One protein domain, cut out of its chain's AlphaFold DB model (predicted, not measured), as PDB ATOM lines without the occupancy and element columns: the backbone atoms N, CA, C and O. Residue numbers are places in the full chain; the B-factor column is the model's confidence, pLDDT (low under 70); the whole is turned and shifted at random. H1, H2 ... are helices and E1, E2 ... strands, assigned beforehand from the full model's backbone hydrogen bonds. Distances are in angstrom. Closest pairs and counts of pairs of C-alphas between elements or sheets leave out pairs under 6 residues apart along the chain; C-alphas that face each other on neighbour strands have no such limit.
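Overview. This is residues 53 to 160 of the 161 residues of an uncharacterized protein of Cytophagaceae bacterium SCN 52-12 (UniProt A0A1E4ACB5). One strongly twisted sheet makes a long curved wall: the meander E6 E7 E8 forms its middle, the hairpin of E1 and E2 reaches out at one end, and the hairpin of E4 and E5 ends the other. Short E3 sits beside the first residues of E1, while loops, with the little helix H1, arch out to one side of the sheet. The printed part has 108 residues, in the order E1 E2 E3 E4 E5 H1 E6 E7 E8; the class is mostly strand, though under half of the residues are in named elements. The sheet is branched and mixed, with E4 and E6 its one parallel pair. The whole is compact, with a radius of gyration of the C-alphas of 14.1 A and spans of 45 by 31 by 26 A.

Arrangement. Begin with E1, residues 53 to 63, whose pairing is staggered. Its hairpin partner E2, residues 66 to 71, is antiparallel at 145 degrees; look for N 61 and O 68, 2.9 A apart. On the same side of E1 is E3, residues 80 to 82, antiparallel, with N 54 and O 80 at 2.8 A. On the other side is E8, residues 154 to 159, antiparallel at 141 degrees, with N 157 and O 58 at 2.8 A. E7, residues 145 to 150, forms a hairpin with E8; N 147 and O 156 are 2.8 A apart. E6, residues 134 to 139, forms a hairpin with E7; N 138 and O 146 are 2.8 A apart. Beside E6 find E4, residues 102 to 105, parallel at 33 degrees, with N 137 and O 104 at 2.8 A. The hairpin of E4 and edge strand E5, residues 108 to 111, has N 105 and O 108 at 2.8 A. H1, residues 122 to 125, is not on the sheet; it is too short for an O i to N i+4 pair, and its one O i to N i+3 pair is within hydrogen-bond range.

Along the chain. Find C-alpha 53 at (47.651, -10.031, -42.588); from there E1 runs 30.1 A to C-alpha 63 at (42.630, 0.264, -14.799). E2 spans 16.0 A, E6 and E7 16.2 A each. E8 runs 17.1 A and ends at C-alpha 159, (50.644, -4.487, -36.659).

Size, cuts and confidence. The C-alphas farthest apart are those of Glu 64 and Ala 116, 47.0 A. The printed part has no cut, and its one long link is E3 to E4, 19 residues. Confidence is low at residues 74 to 77.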
ATOM      1  N   LYS A  53      47.639  -9.497 -43.956       94.94
ATOM      2  CA  LYS A  53      47.651 -10.031 -42.588       94.94
ATOM      3  C   LYS A  53      47.971  -8.950 -41.564       94.94
ATOM      4  O   LYS A  53      48.841  -8.112 -41.803       94.94
ATOM      5  N   TRP A  54      47.330  -9.062 -40.412       95.56
ATOM      6  CA  TRP A  54      47.473  -8.184 -39.264       95.56
ATOM      7  C   TRP A  54      47.556  -9.013 -37.995       95.56
ATOM      8  O   TRP A  54      46.756  -9.920 -37.774       95.56
ATOM      9  N   LYS A  55      48.531  -8.680 -37.162       94.19
ATOM     10  CA  LYS A  55      48.802  -9.348 -35.902       94.19
ATOM     11  C   LYS A  55      48.297  -8.506 -34.745       94.19
ATOM     12  O   LYS A  55      48.622  -7.322 -34.696       94.19
ATOM     13  N   LEU A  56      47.547  -9.091 -33.814       93.81
ATOM     14  CA  LEU A  56      47.127  -8.376 -32.610       93.81
ATOM     15  C   LEU A  56      48.345  -8.149 -31.701       93.81
ATOM     16  O   LEU A  56      49.039  -9.098 -31.334       93.81
ATOM     17  N   VAL A  57      48.591  -6.895 -31.320       94.56
ATOM     18  CA  VAL A  57      49.733  -6.527 -30.463       94.56
ATOM     19  C   VAL A  57      49.315  -5.921 -29.133       94.56
ATOM     20  O   VAL A  57      50.027  -6.086 -28.145       94.56
ATOM     21  N   ALA A  58      48.155  -5.268 -29.069       94.12
ATOM     22  CA  ALA A  58      47.643  -4.710 -27.826       94.12
ATOM     23  C   ALA A  58      46.120  -4.577 -27.839       94.12
ATOM     24  O   ALA A  58      45.484  -4.537 -28.891       94.12
ATOM     25  N   TYR A  59      45.540  -4.474 -26.651       92.88
ATOM     26  CA  TYR A  59      44.131  -4.166 -26.443       92.88
ATOM     27  C   TYR A  59      43.979  -3.145 -25.321       92.88
ATOM     28  O   TYR A  59      44.796  -3.071 -24.401       92.88
ATOM     29  N   GLU A  60      42.944  -2.327 -25.425       92.25
ATOM     30  CA  GLU A  60      42.652  -1.285 -24.452       92.25
ATOM     31  C   GLU A  60      41.915  -1.883 -23.243       92.25
ATOM     32  O   GLU A  60      40.941  -2.622 -23.396       92.25
ATOM     33  N   ILE A  61      42.385  -1.579 -22.031       90.12
ATOM     34  CA  ILE A  61      41.737  -1.967 -20.772       90.12
ATOM     35  C   ILE A  61      41.556  -0.763 -19.854       90.12
ATOM     36  O   ILE A  61      42.309   0.208 -19.910       90.12
ATOM     37  N   VAL A  62      40.576  -0.854 -18.959       88.06
ATOM     38  CA  VAL A  62      40.359   0.137 -17.901       88.06
ATOM     39  C   VAL A  62      41.059  -0.334 -16.625       88.06
ATOM     40  O   VAL A  62      40.756  -1.415 -16.119       88.06
ATOM     41  N   GLN A  63      41.977   0.474 -16.094       87.38
ATOM     42  CA  GLN A  63      42.630   0.264 -14.799       87.38
ATOM     43  C   GLN A  63      42.420   1.484 -13.906       87.38
ATOM     44  O   GLN A  63      42.821   2.586 -14.251       87.38
ATOM     45  N   GLU A  64      41.774   1.287 -12.755       77.75
ATOM     46  CA  GLU A  64      41.688   2.266 -11.652       77.75
ATOM     47  C   GLU A  64      41.225   3.697 -12.015       77.75
ATOM     48  O   GLU A  64      41.396   4.602 -11.201       77.75
ATOM     49  N   ARG A  65      40.537   3.854 -13.164       83.38
ATOM     50  CA  ARG A  65      39.932   5.060 -13.796       83.38
ATOM     51  C   ARG A  65      40.633   5.553 -15.060       83.38
ATOM     52  O   ARG A  65      40.029   6.353 -15.769       83.38
ATOM     53  N   ASP A  66      41.809   5.032 -15.375       86.50
ATOM     54  CA  ASP A  66      42.519   5.352 -16.606       86.50
ATOM     55  C   ASP A  66      42.392   4.227 -17.630       86.50
ATOM     56  O   ASP A  66      42.191   3.048 -17.317       86.50
ATOM     57  N   THR A  67      42.500   4.617 -18.891       88.06
ATOM     58  CA  THR A  67      42.490   3.702 -20.019       88.06
ATOM     59  C   THR A  67      43.929   3.443 -20.447       88.06
ATOM     60  O   THR A  67      44.650   4.374 -20.800       88.06
ATOM     61  N   VAL A  68      44.360   2.182 -20.392       92.44
ATOM     62  CA  VAL A  68      45.739   1.778 -20.695       92.44
ATOM     63  C   VAL A  68      45.765   0.686 -21.756       92.44
ATOM     64  O   VAL A  68      44.902  -0.191 -21.801       92.44
ATOM     65  N   TRP A  69      46.785   0.720 -22.610       93.12
ATOM     66  CA  TRP A  69      47.052  -0.355 -23.558       93.12
ATOM     67  C   TRP A  69      47.776  -1.495 -22.854       93.12
ATOM     68  O   TRP A  69      48.810  -1.287 -22.219       93.12
ATOM     69  N   LYS A  70      47.246  -2.709 -22.988       92.75
ATOM     70  CA  LYS A  70      47.887  -3.933 -22.519       92.75
ATOM     71  C   LYS A  70      48.348  -4.756 -23.711       92.75
ATOM     72  O   LYS A  70      47.578  -4.979 -24.643       92.75
ATOM     73  N   GLU A  71      49.595  -5.216 -23.667       92.69
ATOM     74  CA  GLU A  71      50.144  -6.088 -24.703       92.69
ATOM     75  C   GLU A  71      49.341  -7.391 -24.802       92.69
ATOM     76  O   GLU A  71      48.961  -8.003 -23.796       92.69
ATOM     77  N   ALA A  72      49.074  -7.808 -26.036       88.56
ATOM     78  CA  ALA A  72      48.462  -9.092 -26.318       88.56
ATOM     79  C   ALA A  72      49.490 -10.214 -26.127       88.56
ATOM     80  O   ALA A  72      50.660 -10.093 -26.504       88.56
ATOM     81  N   GLU A  73      49.052 -11.337 -25.560       82.94
ATOM     82  CA  GLU A  73      49.887 -12.534 -25.518       82.94
ATOM     83  C   GLU A  73      50.183 -13.006 -26.947       82.94
ATOM     84  O   GLU A  73      49.311 -13.000 -27.817       82.94
ATOM     85  N   ARG A  74      51.420 -13.447 -27.209       68.19
ATOM     86  CA  ARG A  74      51.838 -13.964 -28.525       68.19
ATOM     87  C   ARG A  74      51.276 -15.367 -28.799       68.19
ATOM     88  O   ARG A  74      52.044 -16.298 -29.022       68.19
ATOM     89  N   ASN A  75      49.959 -15.534 -28.778       68.75
ATOM     90  CA  ASN A  75      49.301 -16.790 -29.149       68.75
ATOM     91  C   ASN A  75      48.605 -16.726 -30.523       68.75
ATOM     92  O   ASN A  75      48.215 -17.768 -31.035       68.75
ATOM     93  N   GLY A  76      48.505 -15.539 -31.141       65.56
ATOM     94  CA  GLY A  76      48.011 -15.354 -32.512       65.56
ATOM     95  C   GLY A  76      46.518 -15.632 -32.707       65.56
ATOM     96  O   GLY A  76      46.033 -15.532 -33.827       65.56
ATOM     97  N   SER A  77      45.763 -15.943 -31.647       69.88
ATOM     98  CA  SER A  77      44.356 -16.360 -31.758       69.88
ATOM     99  C   SER A  77      43.406 -15.249 -32.216       69.88
ATOM    100  O   SER A  77      42.242 -15.514 -32.490       69.88
ATOM    101  N   TYR A  78      43.889 -14.009 -32.273       79.81
ATOM    102  CA  TYR A  78      43.140 -12.837 -32.724       79.81
ATOM    103  C   TYR A  78      43.793 -12.149 -33.924       79.81
ATOM    104  O   TYR A  78      43.408 -11.031 -34.262       79.81
ATOM    105  N   ASP A  79      44.783 -12.785 -34.550       91.50
ATOM    106  CA  ASP A  79      45.344 -12.288 -35.799       91.50
ATOM    107  C   ASP A  79      44.279 -12.392 -36.896       91.50
ATOM    108  O   ASP A  79      43.469 -13.320 -36.921       91.50
ATOM    109  N   ILE A  80      44.262 -11.420 -37.801       94.44
ATOM    110  CA  ILE A  80      43.244 -11.323 -38.847       94.44
ATOM    111  C   ILE A  80      43.883 -11.108 -40.210       94.44
ATOM    112  O   ILE A  80      45.014 -10.635 -40.340       94.44
ATOM    113  N   MET A  81      43.137 -11.431 -41.259       95.12
ATOM    114  CA  MET A  81      43.536 -11.149 -42.629       95.12
ATOM    115  C   MET A  81      42.390 -10.516 -43.407       95.12
ATOM    116  O   MET A  81      41.324 -11.113 -43.532       95.12
ATOM    117  N   PHE A  82      42.629  -9.345 -43.995       95.62
ATOM    118  CA  PHE A  82      41.688  -8.724 -44.921       95.62
ATOM    119  C   PHE A  82      41.968  -9.218 -46.334       95.62
ATOM    120  O   PHE A  82      43.073  -9.058 -46.867       95.62
ATOM    121  N   ARG A  83      40.950  -9.801 -46.959       94.44
ATOM    122  CA  ARG A  83      40.945 -10.052 -48.398       94.44
ATOM    123  C   ARG A  83      40.729  -8.756 -49.179       94.44
ATOM    124  O   ARG A  83      40.278  -7.746 -48.646       94.44
ATOM    125  N   PHE A  84      41.002  -8.813 -50.478       92.69
ATOM    126  CA  PHE A  84      40.891  -7.683 -51.403       92.69
ATOM    127  C   PHE A  84      39.476  -7.155 -51.626       92.69
ATOM    128  O   PHE A  84      39.323  -6.036 -52.092       92.69
ATOM    129  N   GLU A  85      38.450  -7.926 -51.284       90.62
ATOM    130  CA  GLU A  85      37.050  -7.480 -51.275       90.62
ATOM    131  C   GLU A  85      36.509  -7.218 -49.855       90.62
ATOM    132  O   GLU A  85      35.304  -7.108 -49.638       90.62
ATOM    133  N   GLY A  86      37.418  -7.132 -48.880       93.12
ATOM    134  CA  GLY A  86      37.150  -6.725 -47.504       93.12
ATOM    135  C   GLY A  86      36.675  -7.821 -46.557       93.12
ATOM    136  O   GLY A  86      36.432  -7.527 -45.388       93.12
ATOM    137  N   VAL A  87      36.572  -9.074 -47.008       95.19
ATOM    138  CA  VAL A  87      36.272 -10.199 -46.113       95.19
ATOM    139  C   VAL A  87      37.413 -10.375 -45.116       95.19
ATOM    140  O   VAL A  87      38.575 -10.492 -45.511       95.19
ATOM    141  N   ILE A  88      37.062 -10.446 -43.835       95.25
ATOM    142  CA  ILE A  88      38.001 -10.688 -42.740       95.25
ATOM    143  C   ILE A  88      38.065 -12.189 -42.473       95.25
ATOM    144  O   ILE A  88      37.037 -12.849 -42.293       95.25
ATOM    145  N   LEU A  89      39.279 -12.724 -42.467       94.44
ATOM    146  CA  LEU A  89      39.570 -14.119 -42.176       94.44
ATOM    147  C   LEU A  89      40.339 -14.248 -40.859       94.44
ATOM    148  O   LEU A  89      41.093 -13.346 -40.489       94.44
ATOM    149  N   ASP A  90      40.141 -15.374 -40.187       91.44
ATOM    150  CA  ASP A  90      40.907 -15.809 -39.021       91.44
ATOM    151  C   ASP A  90      42.302 -16.350 -39.432       91.44
ATOM    152  O   ASP A  90      42.619 -16.415 -40.632       91.44
ATOM    153  N   PRO A  91      43.175 -16.715 -38.471       88.56
ATOM    154  CA  PRO A  91      44.512 -17.238 -38.763       88.56
ATOM    155  C   PRO A  91      44.506 -18.516 -39.618       88.56
ATOM    156  O   PRO A  91      45.447 -18.759 -40.379       88.56
ATOM    157  N   GLU A  92      43.443 -19.315 -39.529       89.69
ATOM    158  CA  GLU A  92      43.218 -20.535 -40.304       89.69
ATOM    159  C   GLU A  92      42.698 -20.255 -41.729       89.69
ATOM    160  O   GLU A  92      42.591 -21.172 -42.552       89.69
ATOM    161  N   GLY A  93      42.412 -18.992 -42.059       90.62
ATOM    162  CA  GLY A  93      41.910 -18.560 -43.362       90.62
ATOM    163  C   GLY A  93      40.412 -18.810 -43.561       90.62
ATOM    164  O   GLY A  93      39.927 -18.782 -44.697       90.62
ATOM    165  N   MET A  94      39.676 -19.071 -42.483       93.12
ATOM    166  CA  MET A  94      38.222 -19.185 -42.464       93.12
ATOM    167  C   MET A  94      37.597 -17.813 -42.171       93.12
ATOM    168  O   MET A  94      38.259 -16.944 -41.610       93.12
ATOM    169  N   PRO A  95      36.336 -17.555 -42.563       93.38
ATOM    170  CA  PRO A  95      35.678 -16.295 -42.228       93.38
ATOM    171  C   PRO A  95      35.675 -16.047 -40.724       93.38
ATOM    172  O   PRO A  95      35.267 -16.924 -39.955       93.38
ATOM    173  N   ALA A  96      36.119 -14.857 -40.324       92.19
ATOM    174  CA  ALA A  96      36.105 -14.455 -38.931       92.19
ATOM    175  C   ALA A  96      34.658 -14.344 -38.427       92.19
ATOM    176  O   ALA A  96      33.748 -13.895 -39.138       92.19
ATOM    177  N   CYS A  97      34.448 -14.769 -37.184       88.94
ATOM    178  CA  CYS A  97      33.147 -14.695 -36.535       88.94
ATOM    179  C   CYS A  97      32.779 -13.243 -36.213       88.94
ATOM    180  O   CYS A  97      33.653 -12.395 -36.042       88.94
ATOM    181  N   CYS A  98      31.479 -12.963 -36.104       86.50
ATOM    182  CA  CYS A  98      30.955 -11.650 -35.706       86.50
ATOM    183  C   CYS A  98      31.370 -10.489 -36.627       86.50
ATOM    184  O   CYS A  98      31.424  -9.338 -36.197       86.50
ATOM    185  N   THR A  99      31.662 -10.790 -37.892       88.06
ATOM    186  CA  THR A  99      31.972  -9.785 -38.907       88.06
ATOM    187  C   THR A  99      30.703  -9.124 -39.427       88.06
ATOM    188  O   THR A  99      29.644  -9.745 -39.552       88.06
ATOM    189  N   HIS A 100      30.812  -7.843 -39.752       88.44
ATOM    190  CA  HIS A 100      29.734  -7.068 -40.353       88.44
ATOM    191  C   HIS A 100      29.775  -7.160 -41.876       88.44
ATOM    192  O   HIS A 100      30.827  -7.364 -42.481       88.44
ATOM    193  N   SER A 101      28.626  -6.924 -42.512       90.94
ATOM    194  CA  SER A 101      28.550  -6.732 -43.967       90.94
ATOM    195  C   SER A 101      29.174  -5.413 -44.436       90.94
ATOM    196  O   SER A 101      29.306  -5.191 -45.634       90.94
ATOM    197  N   TYR A 102      29.545  -4.535 -43.505       93.94
ATOM    198  CA  TYR A 102      30.235  -3.281 -43.756       93.94
ATOM    199  C   TYR A 102      31.043  -2.874 -42.526       93.94
ATOM    200  O   TYR A 102      30.674  -3.196 -41.401       93.94
ATOM    201  N   TYR A 103      32.095  -2.101 -42.727       95.06
ATOM    202  CA  TYR A 103      32.828  -1.432 -41.656       95.06
ATOM    203  C   TYR A 103      33.326  -0.089 -42.162       95.06
ATOM    204  O   TYR A 103      33.175   0.234 -43.339       95.06
ATOM    205  N   PHE A 104      33.889   0.720 -41.282       94.94
ATOM    206  CA  PHE A 104      34.463   2.000 -41.664       94.94
ATOM    207  C   PHE A 104      35.980   1.898 -41.722       94.94
ATOM    208  O   PHE A 104      36.596   1.248 -40.879       94.94
ATOM    209  N   ILE A 105      36.570   2.546 -42.718       95.12
ATOM    210  CA  ILE A 105      38.013   2.688 -42.882       95.12
ATOM    211  C   ILE A 105      38.312   4.179 -42.864       95.12
ATOM    212  O   ILE A 105      37.846   4.892 -43.754       95.12
ATOM    213  N   ASN A 106      39.035   4.673 -41.855       92.75
ATOM    214  CA  ASN A 106      39.247   6.114 -41.659       92.75
ATOM    215  C   ASN A 106      37.923   6.912 -41.685       92.75
ATOM    216  O   ASN A 106      37.803   7.941 -42.353       92.75
ATOM    217  N   GLY A 107      36.884   6.379 -41.034       91.94
ATOM    218  CA  GLY A 107      35.536   6.963 -41.012       91.94
ATOM    219  C   GLY A 107      34.732   6.858 -42.319       91.94
ATOM    220  O   GLY A 107      33.581   7.293 -42.361       91.94
ATOM    221  N   VAL A 108      35.278   6.266 -43.385       93.94
ATOM    222  CA  VAL A 108      34.565   6.047 -44.653       93.94
ATOM    223  C   VAL A 108      33.963   4.649 -44.673       93.94
ATOM    224  O   VAL A 108      34.667   3.661 -44.481       93.94
ATOM    225  N   ARG A 109      32.656   4.550 -44.929       94.50
ATOM    226  CA  ARG A 109      31.961   3.262 -45.030       94.50
ATOM    227  C   ARG A 109      32.515   2.437 -46.196       94.50
ATOM    228  O   ARG A 109      32.529   2.900 -47.334       94.50
ATOM    229  N   PHE A 110      32.876   1.197 -45.904       95.25
ATOM    230  CA  PHE A 110      33.267   0.167 -46.851       95.25
ATOM    231  C   PHE A 110      32.292  -1.011 -46.741       95.25
ATOM    232  O   PHE A 110      32.174  -1.634 -45.683       95.25
ATOM    233  N   ASP A 111      31.579  -1.314 -47.823       94.81
ATOM    234  CA  ASP A 111      30.677  -2.465 -47.887       94.81
ATOM    235  C   ASP A 111      31.444  -3.712 -48.353       94.81
ATOM    236  O   ASP A 111      32.111  -3.712 -49.389       94.81
ATOM    237  N   VAL A 112      31.337  -4.796 -47.586       93.50
ATOM    238  CA  VAL A 112      32.014  -6.065 -47.866       93.50
ATOM    239  C   VAL A 112      31.198  -6.857 -48.877       93.50
ATOM    240  O   VAL A 112      30.065  -7.258 -48.605       93.50
ATOM    241  N   VAL A 113      31.793  -7.139 -50.035       90.88
ATOM    242  CA  VAL A 113      31.138  -7.890 -51.114       90.88
ATOM    243  C   VAL A 113      31.988  -9.107 -51.475       90.88
ATOM    244  O   VAL A 113      32.889  -9.010 -52.309       90.88
ATOM    245  N   PRO A 114      31.726 -10.283 -50.874       90.81
ATOM    246  CA  PRO A 114      32.473 -11.491 -51.188       90.81
ATOM    247  C   PRO A 114      32.337 -11.851 -52.672       90.81
ATOM    248  O   PRO A 114      31.238 -12.097 -53.164       90.81
ATOM    249  N   GLY A 115      33.461 -11.969 -53.383       86.38
ATOM    250  CA  GLY A 115      33.463 -12.405 -54.788       86.38
ATOM    251  C   GLY A 115      33.048 -13.871 -54.999       86.38
ATOM    252  O   GLY A 115      32.839 -14.299 -56.132       86.38
ATOM    253  N   ALA A 116      32.946 -14.653 -53.921       88.12
ATOM    254  CA  ALA A 116      32.482 -16.036 -53.921       88.12
ATOM    255  C   ALA A 116      31.825 -16.378 -52.570       88.12
ATOM    256  O   ALA A 116      32.146 -15.729 -51.566       88.12
ATOM    257  N   PRO A 117      30.961 -17.412 -52.512       89.75
ATOM    258  CA  PRO A 117      30.379 -17.883 -51.261       89.75
ATOM    259  C   PRO A 117      31.450 -18.221 -50.219       89.75
ATOM    260  O   PRO A 117      32.425 -18.919 -50.508       89.75
ATOM    261  N   LEU A 118      31.256 -17.725 -48.999       89.50
ATOM    262  CA  LEU A 118      32.155 -17.984 -47.883       89.50
ATOM    263  C   LEU A 118      31.899 -19.375 -47.292       89.50
ATOM    264  O   LEU A 118      30.758 -19.824 -47.188       89.50
ATOM    265  N   LYS A 119      32.973 -20.066 -46.895       90.62
ATOM    266  CA  LYS A 119      32.869 -21.336 -46.164       90.62
ATOM    267  C   LYS A 119      32.301 -21.078 -44.769       90.62
ATOM    268  O   LYS A 119      32.672 -20.099 -44.136       90.62
ATOM    269  N   SER A 120      31.460 -21.976 -44.266       89.81
ATOM    270  CA  SER A 120      31.002 -21.887 -42.876       89.81
ATOM    271  C   SER A 120      32.162 -22.166 -41.919       89.81
ATOM    272  O   SER A 120      32.834 -23.188 -42.065       89.81
ATOM    273  N   ASN A 121      32.394 -21.269 -40.960       91.75
ATOM    274  CA  ASN A 121      33.364 -21.476 -39.891       91.75
ATOM    275  C   ASN A 121      32.664 -22.146 -38.690       91.75
ATOM    276  O   ASN A 121      31.850 -21.496 -38.027       91.75
ATOM    277  N   PRO A 122      32.944 -23.431 -38.391       91.00
ATOM    278  CA  PRO A 122      32.260 -24.155 -37.320       91.00
ATOM    279  C   PRO A 122      32.536 -23.556 -35.936       91.00
ATOM    280  O   PRO A 122      31.687 -23.667 -35.051       91.00
ATOM    281  N   MET A 123      33.671 -22.869 -35.758       89.44
ATOM    282  CA  MET A 123      34.012 -22.207 -34.498       89.44
ATOM    283  C   MET A 123      33.045 -21.073 -34.160       89.44
ATOM    284  O   MET A 123      32.813 -20.816 -32.984       89.44
ATOM    285  N   CYS A 124      32.389 -20.462 -35.153       89.06
ATOM    286  CA  CYS A 124      31.422 -19.395 -34.899       89.06
ATOM    287  C   CYS A 124      30.157 -19.867 -34.177       89.06
ATOM    288  O   CYS A 124      29.438 -19.041 -33.635       89.06
ATOM    289  N   SER A 125      29.896 -21.176 -34.117       89.12
ATOM    290  CA  SER A 125      28.821 -21.725 -33.277       89.12
ATOM    291  C   SER A 125      29.152 -21.712 -31.778       89.12
ATOM    292  O   SER A 125      28.253 -21.842 -30.952       89.12
ATOM    293  N   LEU A 126      30.436 -21.562 -31.435       89.38
ATOM    294  CA  LEU A 126      30.957 -21.544 -30.066       89.38
ATOM    295  C   LEU A 126      31.263 -20.122 -29.575       89.38
ATOM    296  O   LEU A 126      31.645 -19.947 -28.420       89.38
ATOM    297  N   VAL A 127      31.138 -19.121 -30.451       86.12
ATOM    298  CA  VAL A 127      31.421 -17.718 -30.148       86.12
ATOM    299  C   VAL A 127      30.108 -16.990 -29.910       86.12
ATOM    300  O   VAL A 127      29.230 -16.982 -30.770       86.12
ATOM    301  N   ASP A 128      29.996 -16.345 -28.752       84.38
ATOM    302  CA  ASP A 128      28.908 -15.413 -28.484       84.38
ATOM    303  C   ASP A 128      29.274 -14.034 -29.046       84.38
ATOM    304  O   ASP A 128      30.193 -13.363 -28.567       84.38
ATOM    305  N   CYS A 129      28.597 -13.639 -30.124       81.38
ATOM    306  CA  CYS A 129      28.858 -12.368 -30.780       81.38
ATOM    307  C   CYS A 129      28.261 -11.220 -29.972       81.38
ATOM    308  O   CYS A 129      27.064 -10.941 -30.055       81.38
ATOM    309  N   TRP A 130      29.117 -10.504 -29.244       77.50
ATOM    310  CA  TRP A 130      28.704  -9.270 -28.593       77.50
ATOM    311  C   TRP A 130      28.322  -8.217 -29.643       77.50
ATOM    312  O   TRP A 130      29.067  -8.027 -30.611       77.50
ATOM    313  N   PRO A 131      27.191  -7.506 -29.480       73.69
ATOM    314  CA  PRO A 131      26.764  -6.507 -30.443       73.69
ATOM    315  C   PRO A 131      27.803  -5.391 -30.556       73.69
ATOM    316  O   PRO A 131      28.066  -4.636 -29.618       73.69
ATOM    317  N   CYS A 132      28.365  -5.289 -31.751       82.88
ATOM    318  CA  CYS A 132      29.147  -4.158 -32.196       82.88
ATOM    319  C   CYS A 132      28.272  -3.367 -33.163       82.88
ATOM    320  O   CYS A 132      27.852  -3.908 -34.184       82.88
ATOM    321  N   GLY A 133      27.928  -2.129 -32.825       81.50
ATOM    322  CA  GLY A 133      27.130  -1.279 -33.708       81.50
ATOM    323  C   GLY A 133      27.939  -0.858 -34.929       81.50
ATOM    324  O   GLY A 133      27.482  -1.005 -36.058       81.50
ATOM    325  N   GLU A 134      29.165  -0.398 -34.689       88.56
ATOM    326  CA  GLU A 134      30.055   0.130 -35.716       88.56
ATOM    327  C   GLU A 134      31.465  -0.432 -35.529       88.56
ATOM    328  O   GLU A 134      32.153  -0.113 -34.554       88.56
ATOM    329  N   ALA A 135      31.887  -1.264 -36.481       92.81
ATOM    330  CA  ALA A 135      33.264  -1.714 -36.622       92.81
ATOM    331  C   ALA A 135      34.047  -0.691 -37.448       92.81
ATOM    332  O   ALA A 135      33.658  -0.360 -38.571       92.81
ATOM    333  N   ASN A 136      35.145  -0.196 -36.894       94.94
ATOM    334  CA  ASN A 136      35.963   0.830 -37.519       94.94
ATOM    335  C   ASN A 136      37.431   0.415 -37.486       94.94
ATOM    336  O   ASN A 136      37.909  -0.130 -36.491       94.94
ATOM    337  N   TYR A 137      38.120   0.681 -38.585       95.56
ATOM    338  CA  TYR A 137      39.499   0.310 -38.841       95.56
ATOM    339  C   TYR A 137      40.259   1.552 -39.296       95.56
ATOM    340  O   TYR A 137      40.068   2.027 -40.414       95.56
ATOM    341  N   ASP A 138      41.144   2.055 -38.445       95.69
ATOM    342  CA  ASP A 138      41.903   3.276 -38.700       95.69
ATOM    343  C   ASP A 138      43.397   2.955 -38.836       95.69
ATOM    344  O   ASP A 138      44.099   2.810 -37.821       95.69
ATOM    345  N   PRO A 139      43.903   2.806 -40.076       94.81
ATOM    346  CA  PRO A 139      45.331   2.810 -40.357       94.81
ATOM    347  C   PRO A 139      46.004   4.059 -39.788       94.81
ATOM    348  O   PRO A 139      45.569   5.183 -40.026       94.81
ATOM    349  N   GLN A 140      47.088   3.858 -39.054       95.06
ATOM    350  CA  GLN A 140      47.876   4.920 -38.446       95.06
ATOM    351  C   GLN A 140      49.128   5.217 -39.282       95.06
ATOM    352  O   GLN A 140      49.602   4.383 -40.057       95.06
ATOM    353  N   GLU A 141      49.712   6.402 -39.089       92.88
ATOM    354  CA  GLU A 141      50.947   6.808 -39.777       92.88
ATOM    355  C   GLU A 141      52.159   5.939 -39.401       92.88
ATOM    356  O   GLU A 141      53.074   5.771 -40.208       92.88
ATOM    357  N   ASP A 142      52.156   5.343 -38.202       92.44
ATOM    358  CA  ASP A 142      53.194   4.415 -37.731       92.44
ATOM    359  C   ASP A 142      53.090   3.014 -38.373       92.44
ATOM    360  O   ASP A 142      53.888   2.128 -38.065       92.44
ATOM    361  N   GLY A 143      52.122   2.804 -39.273       91.88
ATOM    362  CA  GLY A 143      51.857   1.528 -39.935       91.88
ATOM    363  C   GLY A 143      51.044   0.544 -39.092       91.88
ATOM    364  O   GLY A 143      50.776  -0.570 -39.554       91.88
ATOM    365  N   SER A 144      50.633   0.930 -37.882       94.94
ATOM    366  CA  SER A 144      49.694   0.152 -37.083       94.94
ATOM    367  C   SER A 144      48.253   0.350 -37.553       94.94
ATOM    368  O   SER A 144      47.929   1.261 -38.314       94.94
ATOM    369  N   LEU A 145      47.374  -0.537 -37.105       96.56
ATOM    370  CA  LEU A 145      45.942  -0.464 -37.347       96.56
ATOM    371  C   LEU A 145      45.218  -0.462 -36.011       96.56
ATOM    372  O   LEU A 145      45.364  -1.394 -35.218       96.56
ATOM    373  N   VAL A 146      44.408   0.565 -35.778       95.75
ATOM    374  CA  VAL A 146      43.517   0.610 -34.623       95.75
ATOM    375  C   VAL A 146      42.139   0.149 -35.066       95.75
ATOM    376  O   VAL A 146      41.537   0.721 -35.968       95.75
ATOM    377  N   TYR A 147      41.645  -0.900 -34.425       94.75
ATOM    378  CA  TYR A 147      40.251  -1.299 -34.516       94.75
ATOM    379  C   TYR A 147      39.500  -0.738 -33.321       94.75
ATOM    380  O   TYR A 147      39.957  -0.883 -32.184       94.75
ATOM    381  N   TYR A 148      38.327  -0.166 -33.562       92.75
ATOM    382  CA  TYR A 148      37.398   0.161 -32.496       92.75
ATOM    383  C   TYR A 148      35.982  -0.293 -32.824       92.75
ATOM    384  O   TYR A 148      35.517  -0.237 -33.964       92.75
ATOM    385  N   CYS A 149      35.293  -0.726 -31.777       89.44
ATOM    386  CA  CYS A 149      33.912  -1.149 -31.833       89.44
ATOM    387  C   CYS A 149      33.036  -0.222 -30.977       89.44
ATOM    388  O   CYS A 149      33.084  -0.255 -29.743       89.44
ATOM    389  N   GLY A 150      32.214   0.609 -31.618       81.56
ATOM    390  CA  GLY A 150      31.168   1.375 -30.928       81.56
ATOM    391  C   GLY A 150      29.889   0.537 -30.821       81.56
ATOM    392  O   GLY A 150      29.553  -0.113 -31.811       81.56
ATOM    393  N   PRO A 151      29.140   0.481 -29.694       74.12
ATOM    394  CA  PRO A 151      29.241   1.203 -28.415       74.12
ATOM    395  C   PRO A 151      29.969   0.444 -27.280       74.12
ATOM    396  O   PRO A 151      29.939   0.894 -26.137       74.12
ATOM    397  N   SER A 152      30.579  -0.716 -27.549       74.50
ATOM    398  CA  SER A 152      31.225  -1.539 -26.509       74.50
ATOM    399  C   SER A 152      32.494  -0.906 -25.932       74.50
ATOM    400  O   SER A 152      32.929  -1.288 -24.849       74.50
ATOM    401  N   GLY A 153      33.092   0.050 -26.653       80.50
ATOM    402  CA  GLY A 153      34.343   0.695 -26.256       80.50
ATOM    403  C   GLY A 153      35.564  -0.212 -26.415       80.50
ATOM    404  O   GLY A 153      36.648   0.157 -25.978       80.50
ATOM    405  N   LEU A 154      35.410  -1.384 -27.042       87.50
ATOM    406  CA  LEU A 154      36.528  -2.275 -27.329       87.50
ATOM    407  C   LEU A 154      37.450  -1.614 -28.355       87.50
ATOM    408  O   LEU A 154      37.011  -1.310 -29.468       87.50
ATOM    409  N   LYS A 155      38.729  -1.467 -27.999       93.06
ATOM    410  CA  LYS A 155      39.786  -1.081 -28.935       93.06
ATOM    411  C   LYS A 155      40.908  -2.101 -28.958       93.06
ATOM    412  O   LYS A 155      41.375  -2.563 -27.916       93.06
ATOM    413  N   LEU A 156      41.346  -2.423 -30.165       93.69
ATOM    414  CA  LEU A 156      42.425  -3.359 -30.444       93.69
ATOM    415  C   LEU A 156      43.462  -2.662 -31.324       93.69
ATOM    416  O   LEU A 156      43.107  -1.872 -32.198       93.69
ATOM    417  N   LYS A 157      44.739  -2.963 -31.103       95.56
ATOM    418  CA  LYS A 157      45.848  -2.488 -31.930       95.56
ATOM    419  C   LYS A 157      46.486  -3.669 -32.642       95.56
ATOM    420  O   LYS A 157      46.847  -4.664 -32.007       95.56
ATOM    421  N   TYR A 158      46.664  -3.517 -33.945       95.94
ATOM    422  CA  TYR A 158      47.289  -4.490 -34.819       95.94
ATOM    423  C   TYR A 158      48.532  -3.922 -35.499       95.94
ATOM    424  O   TYR A 158      48.629  -2.721 -35.745       95.94
ATOM    425  N   GLU A 159      49.452  -4.805 -35.870       95.19
ATOM    426  CA  GLU A 159      50.644  -4.487 -36.659       95.19
ATOM    427  C   GLU A 159      50.801  -5.476 -37.815       95.19
ATOM    428  O   GLU A 159      50.293  -6.601 -37.776       95.19
ATOM    429  N   ARG A 160      51.504  -5.064 -38.872       92.25
ATOM    430  CA  ARG A 160      51.902  -5.985 -39.941       92.25
ATOM    431  C   ARG A 160      52.929  -6.993 -39.378       92.25
ATOM    432  O   ARG A 160      53.810  -6.571 -38.629       92.25
TER     433      ARG A 160